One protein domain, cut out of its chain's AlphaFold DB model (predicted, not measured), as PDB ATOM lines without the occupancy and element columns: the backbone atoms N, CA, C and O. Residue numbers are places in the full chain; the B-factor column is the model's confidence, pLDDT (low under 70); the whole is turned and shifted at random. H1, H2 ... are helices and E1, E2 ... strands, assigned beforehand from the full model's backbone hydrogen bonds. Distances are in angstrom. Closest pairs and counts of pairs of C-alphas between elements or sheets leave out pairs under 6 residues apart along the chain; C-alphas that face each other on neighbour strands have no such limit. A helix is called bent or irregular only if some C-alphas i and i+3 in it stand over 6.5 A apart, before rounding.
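This is residues 4 to 72 of the 73 residues of the protein "Myb_DNA-bind_3 domain-containing protein" of Gossypium davidsonii (UniProt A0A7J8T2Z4). One long helix, H2, makes most of the length of an elongated shape, with a second helix, H1, set crosswise at its first end and a small two-stranded hairpin, E1 and E2, packed near its last residues. The four-residue helix H3 follows the hairpin at the far end, and the stretch of H2 from residue 35 to 43 stands free between the two ends. The printed part has 69 residues, with three named helices and two named strands in the order H1, H2, E1, E2, H3; the sheet, in the order E1 - E2, is antiparallel, and the class is mostly helix. The whole is only just extended, close to loose, with a radius of gyration of the C-alphas of 16.8 A, and its C-alphas span 46 by 26 by 15 A.

H1 is residues 4 to 18, beginning at C-alpha 4 at (96.760, 154.308, 131.110), and measures 21.8 A from first to last C-alpha. H2, residues 26 to 49, measures 31.3 A and runs from C-alpha 26 at (97.048, 143.112, 133.168) to C-alpha 49 at (117.964, 153.695, 112.450). It is neither bent nor irregular, but only just: C-alphas 26 and 29 are 6.3 A apart. The strands are E1, residues 56 to 59, 9.8 A, and E2, residues 64 to 67, 10.2 A. H3, residues 69 to 72, measures 5.9 A and ends at C-alpha 72 at (135.017, 145.524, 115.801).

H1 touches H2 with residues 8 to 12 alone, and H2 touches H1 with residues 26 to 31 alone. Their closest C-alphas, those of Glu 12 and Ala 26, are 5.5 A apart, and their lines are about perpendicular at 89 degrees. Near the other end of H2, its closest C-alpha pair with E1 is Leu 48 and Phe 56, 5.8 A apart. Its closest pair with E2 is Val 44 and Val 65, 7.3 A apart. E1 and E2 form an antiparallel hairpin, with 139 degrees between their directions; N 57 and O 66 at 2.8 A, and N 66 and O 57 at 2.9 A, are within hydrogen-bond range. H3 touches no helix and is apart from E1. H1 is apart from both strands. O i to N i+4 pairs are within hydrogen-bond range in 9 of 11 cases in H1 and 19 of 20 in H2; H3 is too short for such a pair, and its one O i to N i+3 pair is within range.

The two C-alphas farthest apart, those of Ser 6 and Val 70, are 47.6 A apart. The printed part has no cut. The links E1 to E2 and E2 to H3 are tight, the links H1 to H2 and H2 to E1 are short, and no link is long. Residues 17 to 22 also stand free. The mean pLDDT of the printed part is 83.4, and residues 4 to 5, 26 to 28 and 71 to 72 are under 70.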
ATOM      1  N   LYS A   4      95.905 155.339 130.506       60.62
ATOM      2  CA  LYS A   4      96.760 154.308 131.110       60.62
ATOM      3  C   LYS A   4      96.000 153.072 131.611       60.62
ATOM      4  O   LYS A   4      96.564 151.986 131.617       60.62
ATOM      5  N   ALA A   5      94.745 153.224 132.042       60.81
ATOM      6  CA  ALA A   5      93.963 152.114 132.596       60.81
ATOM      7  C   ALA A   5      93.198 151.323 131.521       60.81
ATOM      8  O   ALA A   5      93.165 150.098 131.578       60.81
ATOM      9  N   SER A   6      92.631 152.006 130.521       72.56
ATOM     10  CA  SER A   6      91.828 151.368 129.469       72.56
ATOM     11  C   SER A   6      92.666 150.514 128.516       72.56
ATOM     12  O   SER A   6      92.244 149.420 128.157       72.56
ATOM     13  N   TYR A   7      93.875 150.962 128.162       80.50
ATOM     14  CA  TYR A   7      94.748 150.231 127.237       80.50
ATOM     15  C   TYR A   7      95.220 148.877 127.787       80.50
ATOM     16  O   TYR A   7      95.252 147.898 127.049       80.50
ATOM     17  N   LEU A   8      95.560 148.798 129.081       80.94
ATOM     18  CA  LEU A   8      96.010 147.541 129.691       80.94
ATOM     19  C   LEU A   8      94.897 146.489 129.723       80.94
ATOM     20  O   LEU A   8      95.168 145.323 129.455       80.94
ATOM     21  N   ASN A   9      93.661 146.909 129.999       81.69
ATOM     22  CA  ASN A   9      92.507 146.012 129.990       81.69
ATOM     23  C   ASN A   9      92.196 145.518 128.569       81.69
ATOM     24  O   ASN A   9      91.866 144.351 128.381       81.69
ATOM     25  N   GLU A  10      92.321 146.380 127.556       85.94
ATOM     26  CA  GLU A  10      92.095 145.968 126.166       85.94
ATOM     27  C   GLU A  10      93.177 144.995 125.679       85.94
ATOM     28  O   GLU A  10      92.873 143.971 125.071       85.94
ATOM     29  N   LEU A  11      94.438 145.250 126.026       82.31
ATOM     30  CA  LEU A  11      95.540 144.321 125.778       82.31
ATOM     31  C   LEU A  11      95.343 142.961 126.444       82.31
ATOM     32  O   LEU A  11      95.631 141.941 125.828       82.31
ATOM     33  N   GLU A  12      94.881 142.938 127.695       84.44
ATOM     34  CA  GLU A  12      94.571 141.696 128.408       84.44
ATOM     35  C   GLU A  12      93.521 140.881 127.643       84.44
ATOM     36  O   GLU A  12      93.743 139.700 127.378       84.44
ATOM     37  N   ARG A  13      92.450 141.529 127.158       86.12
ATOM     38  CA  ARG A  13      91.429 140.880 126.312       86.12
ATOM     39  C   ARG A  13      91.986 140.373 124.984       86.12
ATOM     40  O   ARG A  13      91.593 139.301 124.523       86.12
ATOM     41  N   MET A  14      92.869 141.131 124.333       86.81
ATOM     42  CA  MET A  14      93.506 140.696 123.084       86.81
ATOM     43  C   MET A  14      94.417 139.487 123.313       86.81
ATOM     44  O   MET A  14      94.385 138.538 122.531       86.81
ATOM     45  N   LEU A  15      95.200 139.494 124.392       82.38
ATOM     46  CA  LEU A  15      96.084 138.384 124.738       82.38
ATOM     47  C   LEU A  15      95.308 137.129 125.117       82.38
ATOM     48  O   LEU A  15      95.721 136.048 124.724       82.38
ATOM     49  N   GLU A  16      94.177 137.253 125.807       85.31
ATOM     50  CA  GLU A  16      93.305 136.112 126.094       85.31
ATOM     51  C   GLU A  16      92.731 135.484 124.814       85.31
ATOM     52  O   GLU A  16      92.599 134.264 124.732       85.31
ATOM     53  N   LYS A  17      92.456 136.291 123.778       87.06
ATOM     54  CA  LYS A  17      92.034 135.785 122.461       87.06
ATOM     55  C   LYS A  17      93.155 135.081 121.699       87.06
ATOM     56  O   LYS A  17      92.899 134.060 121.071       87.06
ATOM     57  N   VAL A  18      94.363 135.646 121.694       85.69
ATOM     58  CA  VAL A  18      95.503 135.109 120.922       85.69
ATOM     59  C   VAL A  18      96.156 133.925 121.637       85.69
ATOM     60  O   VAL A  18      96.604 132.980 120.994       85.69
ATOM     61  N   LEU A  19      96.196 133.967 122.966       83.81
ATOM     62  CA  LEU A  19      96.798 132.967 123.841       83.81
ATOM     63  C   LEU A  19      95.780 132.548 124.914       83.81
ATOM     64  O   LEU A  19      95.982 132.824 126.108       83.81
ATOM     65  N   PRO A  20      94.680 131.880 124.517       75.25
ATOM     66  CA  PRO A  20      93.743 131.342 125.488       75.25
ATOM     67  C   PRO A  20      94.521 130.384 126.399       75.25
ATOM     68  O   PRO A  20      95.360 129.622 125.920       75.25
ATOM     69  N   HIS A  21      94.261 130.434 127.709       78.56
ATOM     70  CA  HIS A  21      94.942 129.673 128.777       78.56
ATOM     71  C   HIS A  21      96.286 130.219 129.292       78.56
ATOM     72  O   HIS A  21      96.819 129.670 130.255       78.56
ATOM     73  N   ALA A  22      96.818 131.327 128.765       74.56
ATOM     74  CA  ALA A  22      98.045 131.914 129.321       74.56
ATOM     75  C   ALA A  22      97.858 132.533 130.729       74.56
ATOM     76  O   ALA A  22      98.840 132.817 131.415       74.56
ATOM     77  N   MET A  23      96.602 132.754 131.159       73.88
ATOM     78  CA  MET A  23      96.213 133.326 132.465       73.88
ATOM     79  C   MET A  23      97.001 134.603 132.836       73.88
ATOM     80  O   MET A  23      97.354 134.838 133.997       73.88
ATOM     81  N   LEU A  24      97.312 135.433 131.836       74.44
ATOM     82  CA  LEU A  24      98.099 136.653 132.001       74.44
ATOM     83  C   LEU A  24      97.208 137.791 132.494       74.44
ATOM     84  O   LEU A  24      96.368 138.274 131.750       74.44
ATOM     85  N   LYS A  25      97.434 138.256 133.729       73.88
ATOM     86  CA  LYS A  25      96.731 139.431 134.265       73.88
ATOM     87  C   LYS A  25      97.385 140.752 133.859       73.88
ATOM     88  O   LYS A  25      98.618 140.867 133.929       73.88
ATOM     89  N   ALA A  26      96.576 141.772 133.553       68.38
ATOM     90  CA  ALA A  26      97.048 143.112 133.168       68.38
ATOM     91  C   ALA A  26      98.029 143.727 134.183       68.38
ATOM     92  O   ALA A  26      99.041 144.334 133.818       68.38
ATOM     93  N   LYS A  27      97.764 143.548 135.481       68.94
ATOM     94  CA  LYS A  27      98.617 144.057 136.559       68.94
ATOM     95  C   LYS A  27      99.014 142.960 137.545       68.94
ATOM     96  O   LYS A  27      98.186 142.112 137.870       68.94
ATOM     97  N   PRO A  28     100.261 142.973 138.055       66.81
ATOM     98  CA  PRO A  28     101.407 143.805 137.639       66.81
ATOM     99  C   PRO A  28     102.198 143.206 136.455       66.81
ATOM    100  O   PRO A  28     103.146 143.818 135.966       66.81
ATOM    101  N   LYS A  29     101.851 141.983 136.029       71.31
ATOM    102  CA  LYS A  29     102.687 141.148 135.154       71.31
ATOM    103  C   LYS A  29     102.756 141.660 133.717       71.31
ATOM    104  O   LYS A  29     103.833 141.645 133.134       71.31
ATOM    105  N   LEU A  30     101.642 142.110 133.145       75.25
ATOM    106  CA  LEU A  30     101.630 142.564 131.755       75.25
ATOM    107  C   LEU A  30     102.250 143.960 131.598       75.25
ATOM    108  O   LEU A  30     103.033 144.181 130.678       75.25
ATOM    109  N   GLU A  31     101.974 144.880 132.527       80.94
ATOM    110  CA  GLU A  31     102.553 146.232 132.502       80.94
ATOM    111  C   GLU A  31     104.092 146.209 132.528       80.94
ATOM    112  O   GLU A  31     104.736 146.913 131.744       80.94
ATOM    113  N   SER A  32     104.703 145.367 133.374       83.69
ATOM    114  CA  SER A  32     106.164 145.241 133.430       83.69
ATOM    115  C   SER A  32     106.747 144.638 132.149       83.69
ATOM    116  O   SER A  32     107.738 145.159 131.638       83.69
ATOM    117  N   ARG A  33     106.101 143.609 131.582       84.69
ATOM    118  CA  ARG A  33     106.505 142.979 130.313       84.69
ATOM    119  C   ARG A  33     106.434 143.960 129.145       84.69
ATOM    120  O   ARG A  33     107.387 144.045 128.383       84.69
ATOM    121  N   ILE A  34     105.363 144.748 129.039       85.00
ATOM    122  CA  ILE A  34     105.224 145.779 127.998       85.00
ATOM    123  C   ILE A  34     106.297 146.851 128.148       85.00
ATOM    124  O   ILE A  34     106.854 147.303 127.151       85.00
ATOM    125  N   ARG A  35     106.601 147.273 129.380       87.31
ATOM    126  CA  ARG A  35     107.662 148.255 129.620       87.31
ATOM    127  C   ARG A  35     109.023 147.728 129.167       87.31
ATOM    128  O   ARG A  35     109.761 148.477 128.535       87.31
ATOM    129  N   THR A  36     109.333 146.467 129.470       92.06
ATOM    130  CA  THR A  36     110.554 145.808 128.988       92.06
ATOM    131  C   THR A  36     110.569 145.736 127.463       92.06
ATOM    132  O   THR A  36     111.496 146.255 126.861       92.06
ATOM    133  N   LEU A  37     109.499 145.236 126.835       90.12
ATOM    134  CA  LEU A  37     109.403 145.140 125.373       90.12
ATOM    135  C   LEU A  37     109.576 146.492 124.677       90.12
ATOM    136  O   LEU A  37     110.289 146.581 123.688       90.12
ATOM    137  N   LYS A  38     108.961 147.560 125.200       90.94
ATOM    138  CA  LYS A  38     109.135 148.914 124.658       90.94
ATOM    139  C   LYS A  38     110.582 149.383 124.750       90.94
ATOM    140  O   LYS A  38     111.080 149.955 123.792       90.94
ATOM    141  N   ARG A  39     111.245 149.145 125.887       95.00
ATOM    142  CA  ARG A  39     112.654 149.510 126.078       95.00
ATOM    143  C   ARG A  39     113.552 148.753 125.101       95.00
ATOM    144  O   ARG A  39     114.368 149.384 124.440       95.00
ATOM    145  N   ASP A  40     113.387 147.439 125.010       93.50
ATOM    146  CA  ASP A  40     114.219 146.589 124.155       93.50
ATOM    147  C   ASP A  40     113.992 146.920 122.674       93.50
ATOM    148  O   ASP A  40     114.947 147.041 121.911       93.50
ATOM    149  N   TRP A  41     112.737 147.171 122.287       91.75
ATOM    150  CA  TRP A  41     112.396 147.640 120.947       91.75
ATOM    151  C   TRP A  41     113.062 148.973 120.610       91.75
ATOM    152  O   TRP A  41     113.619 149.102 119.528       91.75
ATOM    153  N   THR A  42     113.038 149.954 121.520       93.31
ATOM    154  CA  THR A  42     113.724 151.235 121.298       93.31
ATOM    155  C   THR A  42     115.219 151.028 121.069       93.31
ATOM    156  O   THR A  42     115.756 151.600 120.133       93.31
ATOM    157  N   ILE A  43     115.871 150.153 121.840       92.12
ATOM    158  CA  ILE A  43     117.298 149.847 121.655       92.12
ATOM    159  C   ILE A  43     117.560 149.263 120.260       92.12
ATOM    160  O   ILE A  43     118.448 149.736 119.556       92.12
ATOM    161  N   VAL A  44     116.783 148.258 119.844       91.69
ATOM    162  CA  VAL A  44     116.918 147.645 118.510       91.69
ATOM    163  C   VAL A  44     116.646 148.666 117.406       91.69
ATOM    164  O   VAL A  44     117.384 148.734 116.427       91.69
ATOM    165  N   TYR A  45     115.612 149.487 117.566       91.44
ATOM    166  CA  TYR A  45     115.271 150.532 116.611       91.44
ATOM    167  C   TYR A  45     116.397 151.563 116.477       91.44
ATOM    168  O   TYR A  45     116.771 151.912 115.360       91.44
ATOM    169  N   ASP A  46     116.973 152.016 117.589       91.50
ATOM    170  CA  ASP A  46     118.088 152.966 117.591       91.50
ATOM    171  C   ASP A  46     119.344 152.362 116.944       91.50
ATOM    172  O   ASP A  46     120.055 153.054 116.213       91.50
ATOM    173  N   MET A  47     119.603 151.065 117.143       91.25
ATOM    174  CA  MET A  47     120.674 150.354 116.433       91.25
ATOM    175  C   MET A  47     120.433 150.337 114.919       91.25
ATOM    176  O   MET A  47     121.358 150.580 114.162       91.25
ATOM    177  N   LEU A  48     119.203 150.099 114.464       91.06
ATOM    178  CA  LEU A  48     118.898 149.980 113.031       91.06
ATOM    179  C   LEU A  48     118.703 151.326 112.308       91.06
ATOM    180  O   LEU A  48     118.857 151.396 111.094       91.06
ATOM    181  N   SER A  49     118.315 152.382 113.026       87.62
ATOM    182  CA  SER A  49     117.964 153.695 112.450       87.62
ATOM    183  C   SER A  49     118.910 154.832 112.844       87.62
ATOM    184  O   SER A  49     118.797 155.943 112.319       87.62
ATOM    185  N   GLY A  50     119.837 154.574 113.768       87.00
ATOM    186  CA  GLY A  50     120.810 155.552 114.233       87.00
ATOM    187  C   GLY A  50     121.759 155.976 113.116       87.00
ATOM    188  O   GLY A  50     122.341 155.144 112.425       87.00
ATOM    189  N   LYS A  51     121.954 157.290 112.967       81.88
ATOM    190  CA  LYS A  51     122.816 157.884 111.934       81.88
ATOM    191  C   LYS A  51     124.258 157.355 111.972       81.88
ATOM    192  O   LYS A  51     124.865 157.197 110.920       81.88
ATOM    193  N   ASP A  52     124.761 157.058 113.169       82.81
ATOM    194  CA  ASP A  52     126.119 156.548 113.400       82.81
ATOM    195  C   ASP A  52     126.170 155.008 113.508       82.81
ATOM    196  O   ASP A  52     127.226 154.435 113.756       82.81
ATOM    197  N   ASN A  53     125.036 154.327 113.296       81.81
ATOM    198  CA  ASN A  53     124.879 152.876 113.436       81.81
ATOM    199  C   ASN A  53     124.707 152.167 112.077       81.81
ATOM    200  O   ASN A  53     124.117 151.092 112.004       81.81
ATOM    201  N   SER A  54     125.229 152.737 110.985       79.75
ATOM    202  CA  SER A  54     125.038 152.221 109.617       79.75
ATOM    203  C   SER A  54     125.576 150.803 109.369       79.75
ATOM    204  O   SER A  54     125.197 150.184 108.380       79.75
ATOM    205  N   GLY A  55     126.439 150.284 110.248       86.06
ATOM    206  CA  GLY A  55     126.942 148.909 110.190       86.06
ATOM    207  C   GLY A  55     125.986 147.857 110.766       86.06
ATOM    208  O   GLY A  55     126.236 146.664 110.599       86.06
ATOM    209  N   PHE A  56     124.912 148.270 111.447       90.44
ATOM    210  CA  PHE A  56     123.909 147.357 111.989       90.44
ATOM    211  C   PHE A  56     122.807 147.077 110.966       90.44
ATOM    212  O   PHE A  56     122.227 147.981 110.370       90.44
ATOM    213  N   GLY A  57     122.478 145.798 110.806       91.25
ATOM    214  CA  GLY A  57     121.406 145.318 109.942       91.25
ATOM    215  C   GLY A  57     120.460 144.369 110.670       91.25
ATOM    216  O   GLY A  57     120.751 143.869 111.759       91.25
ATOM    217  N   TRP A  58     119.313 144.095 110.053       93.50
ATOM    218  CA  TRP A  58     118.354 143.106 110.539       93.50
ATOM    219  C   TRP A  58     118.463 141.811 109.730       93.50
ATOM    220  O   TRP A  58     118.392 141.824 108.502       93.50
ATOM    221  N   ASN A  59     118.630 140.679 110.414       92.62
ATOM    222  CA  ASN A  59     118.610 139.364 109.784       92.62
ATOM    223  C   ASN A  59     117.204 138.759 109.874       92.62
ATOM    224  O   ASN A  59     116.825 138.230 110.918       92.62
ATOM    225  N   GLU A  60     116.461 138.771 108.766       92.56
ATOM    226  CA  GLU A  60     115.088 138.246 108.709       92.56
ATOM    227  C   GLU A  60     114.993 136.739 108.985       92.56
ATOM    228  O   GLU A  60     114.015 136.267 109.557       92.56
ATOM    229  N   HIS A  61     116.010 135.952 108.634       93.94
ATOM    230  CA  HIS A  61     115.972 134.503 108.856       93.94
ATOM    231  C   HIS A  61     116.177 134.132 110.324       93.94
ATOM    232  O   HIS A  61     115.596 133.166 110.816       93.94
ATOM    233  N   ARG A  62     117.025 134.890 111.022       91.31
ATOM    234  CA  ARG A  62     117.394 134.645 112.422       91.31
ATOM    235  C   ARG A  62     116.629 135.531 113.401       91.31
ATOM    236  O   ARG A  62     116.742 135.309 114.602       91.31
ATOM    237  N   GLN A  63     115.870 136.504 112.890       89.38
ATOM    238  CA  GLN A  63     115.107 137.492 113.651       89.38
ATOM    239  C   GLN A  63     115.985 138.202 114.700       89.38
ATOM    240  O   GLN A  63     115.651 138.253 115.884       89.38
ATOM    241  N   MET A  64     117.153 138.701 114.272       92.25
ATOM    242  CA  MET A  64     118.124 139.357 115.157       92.25
ATOM    243  C   MET A  64     118.913 140.473 114.466       92.25
ATOM    244  O   MET A  64     119.091 140.462 113.247       92.25
ATOM    245  N   VAL A  65     119.441 141.397 115.272       91.38
ATOM    246  CA  VAL A  65     120.397 142.419 114.827       91.38
ATOM    247  C   VAL A  65     121.745 141.763 114.519       91.38
ATOM    248  O   VAL A  65     122.228 140.927 115.288       91.38
ATOM    249  N   VAL A  66     122.339 142.140 113.393       92.12
ATOM    250  CA  VAL A  66     123.671 141.718 112.943       92.12
ATOM    251  C   VAL A  66     124.528 142.944 112.655       92.12
ATOM    252  O   VAL A  66     123.998 144.022 112.403       92.12
ATOM    253  N   VAL A  67     125.844 142.782 112.700       89.88
ATOM    254  CA  VAL A  67     126.817 143.832 112.385       89.88
ATOM    255  C   VAL A  67     127.964 143.212 111.596       89.88
ATOM    256  O   VAL A  67     128.271 142.036 111.797       89.88
ATOM    257  N   GLU A  68     128.563 143.968 110.680       81.69
ATOM    258  CA  GLU A  68     129.746 143.510 109.951       81.69
ATOM    259  C   GLU A  68     130.956 143.378 110.889       81.69
ATOM    260  O   GLU A  68     131.209 144.254 111.716       81.69
ATOM    261  N   ASP A  69     131.743 142.308 110.734       78.12
ATOM    262  CA  ASP A  69     132.912 142.035 111.589       78.12
ATOM    263  C   ASP A  69     133.953 143.169 111.565       78.12
ATOM    264  O   ASP A  69     134.666 143.382 112.545       78.12
ATOM    265  N   VAL A  70     134.012 143.939 110.472       70.62
ATOM    266  CA  VAL A  70     134.928 145.082 110.310       70.62
ATOM    267  C   VAL A  70     134.660 146.227 111.290       70.62
ATOM    268  O   VAL A  70     135.538 147.061 111.478       70.62
ATOM    269  N   VAL A  71     133.487 146.267 111.929       63.81
ATOM    270  CA  VAL A  71     133.125 147.291 112.925       63.81
ATOM    271  C   VAL A  71     133.858 147.082 114.259       63.81
ATOM    272  O   VAL A  71     133.976 148.020 115.043       63.81
ATOM    273  N   TRP A  72     134.363 145.871 114.530       64.25
ATOM    274  CA  TRP A  72     135.017 145.524 115.801       64.25
ATOM    275  C   TRP A  72     136.549 145.665 115.802       64.25
ATOM    276  O   TRP A  72     137.154 145.434 116.850       64.25
TER     277      TRP A  72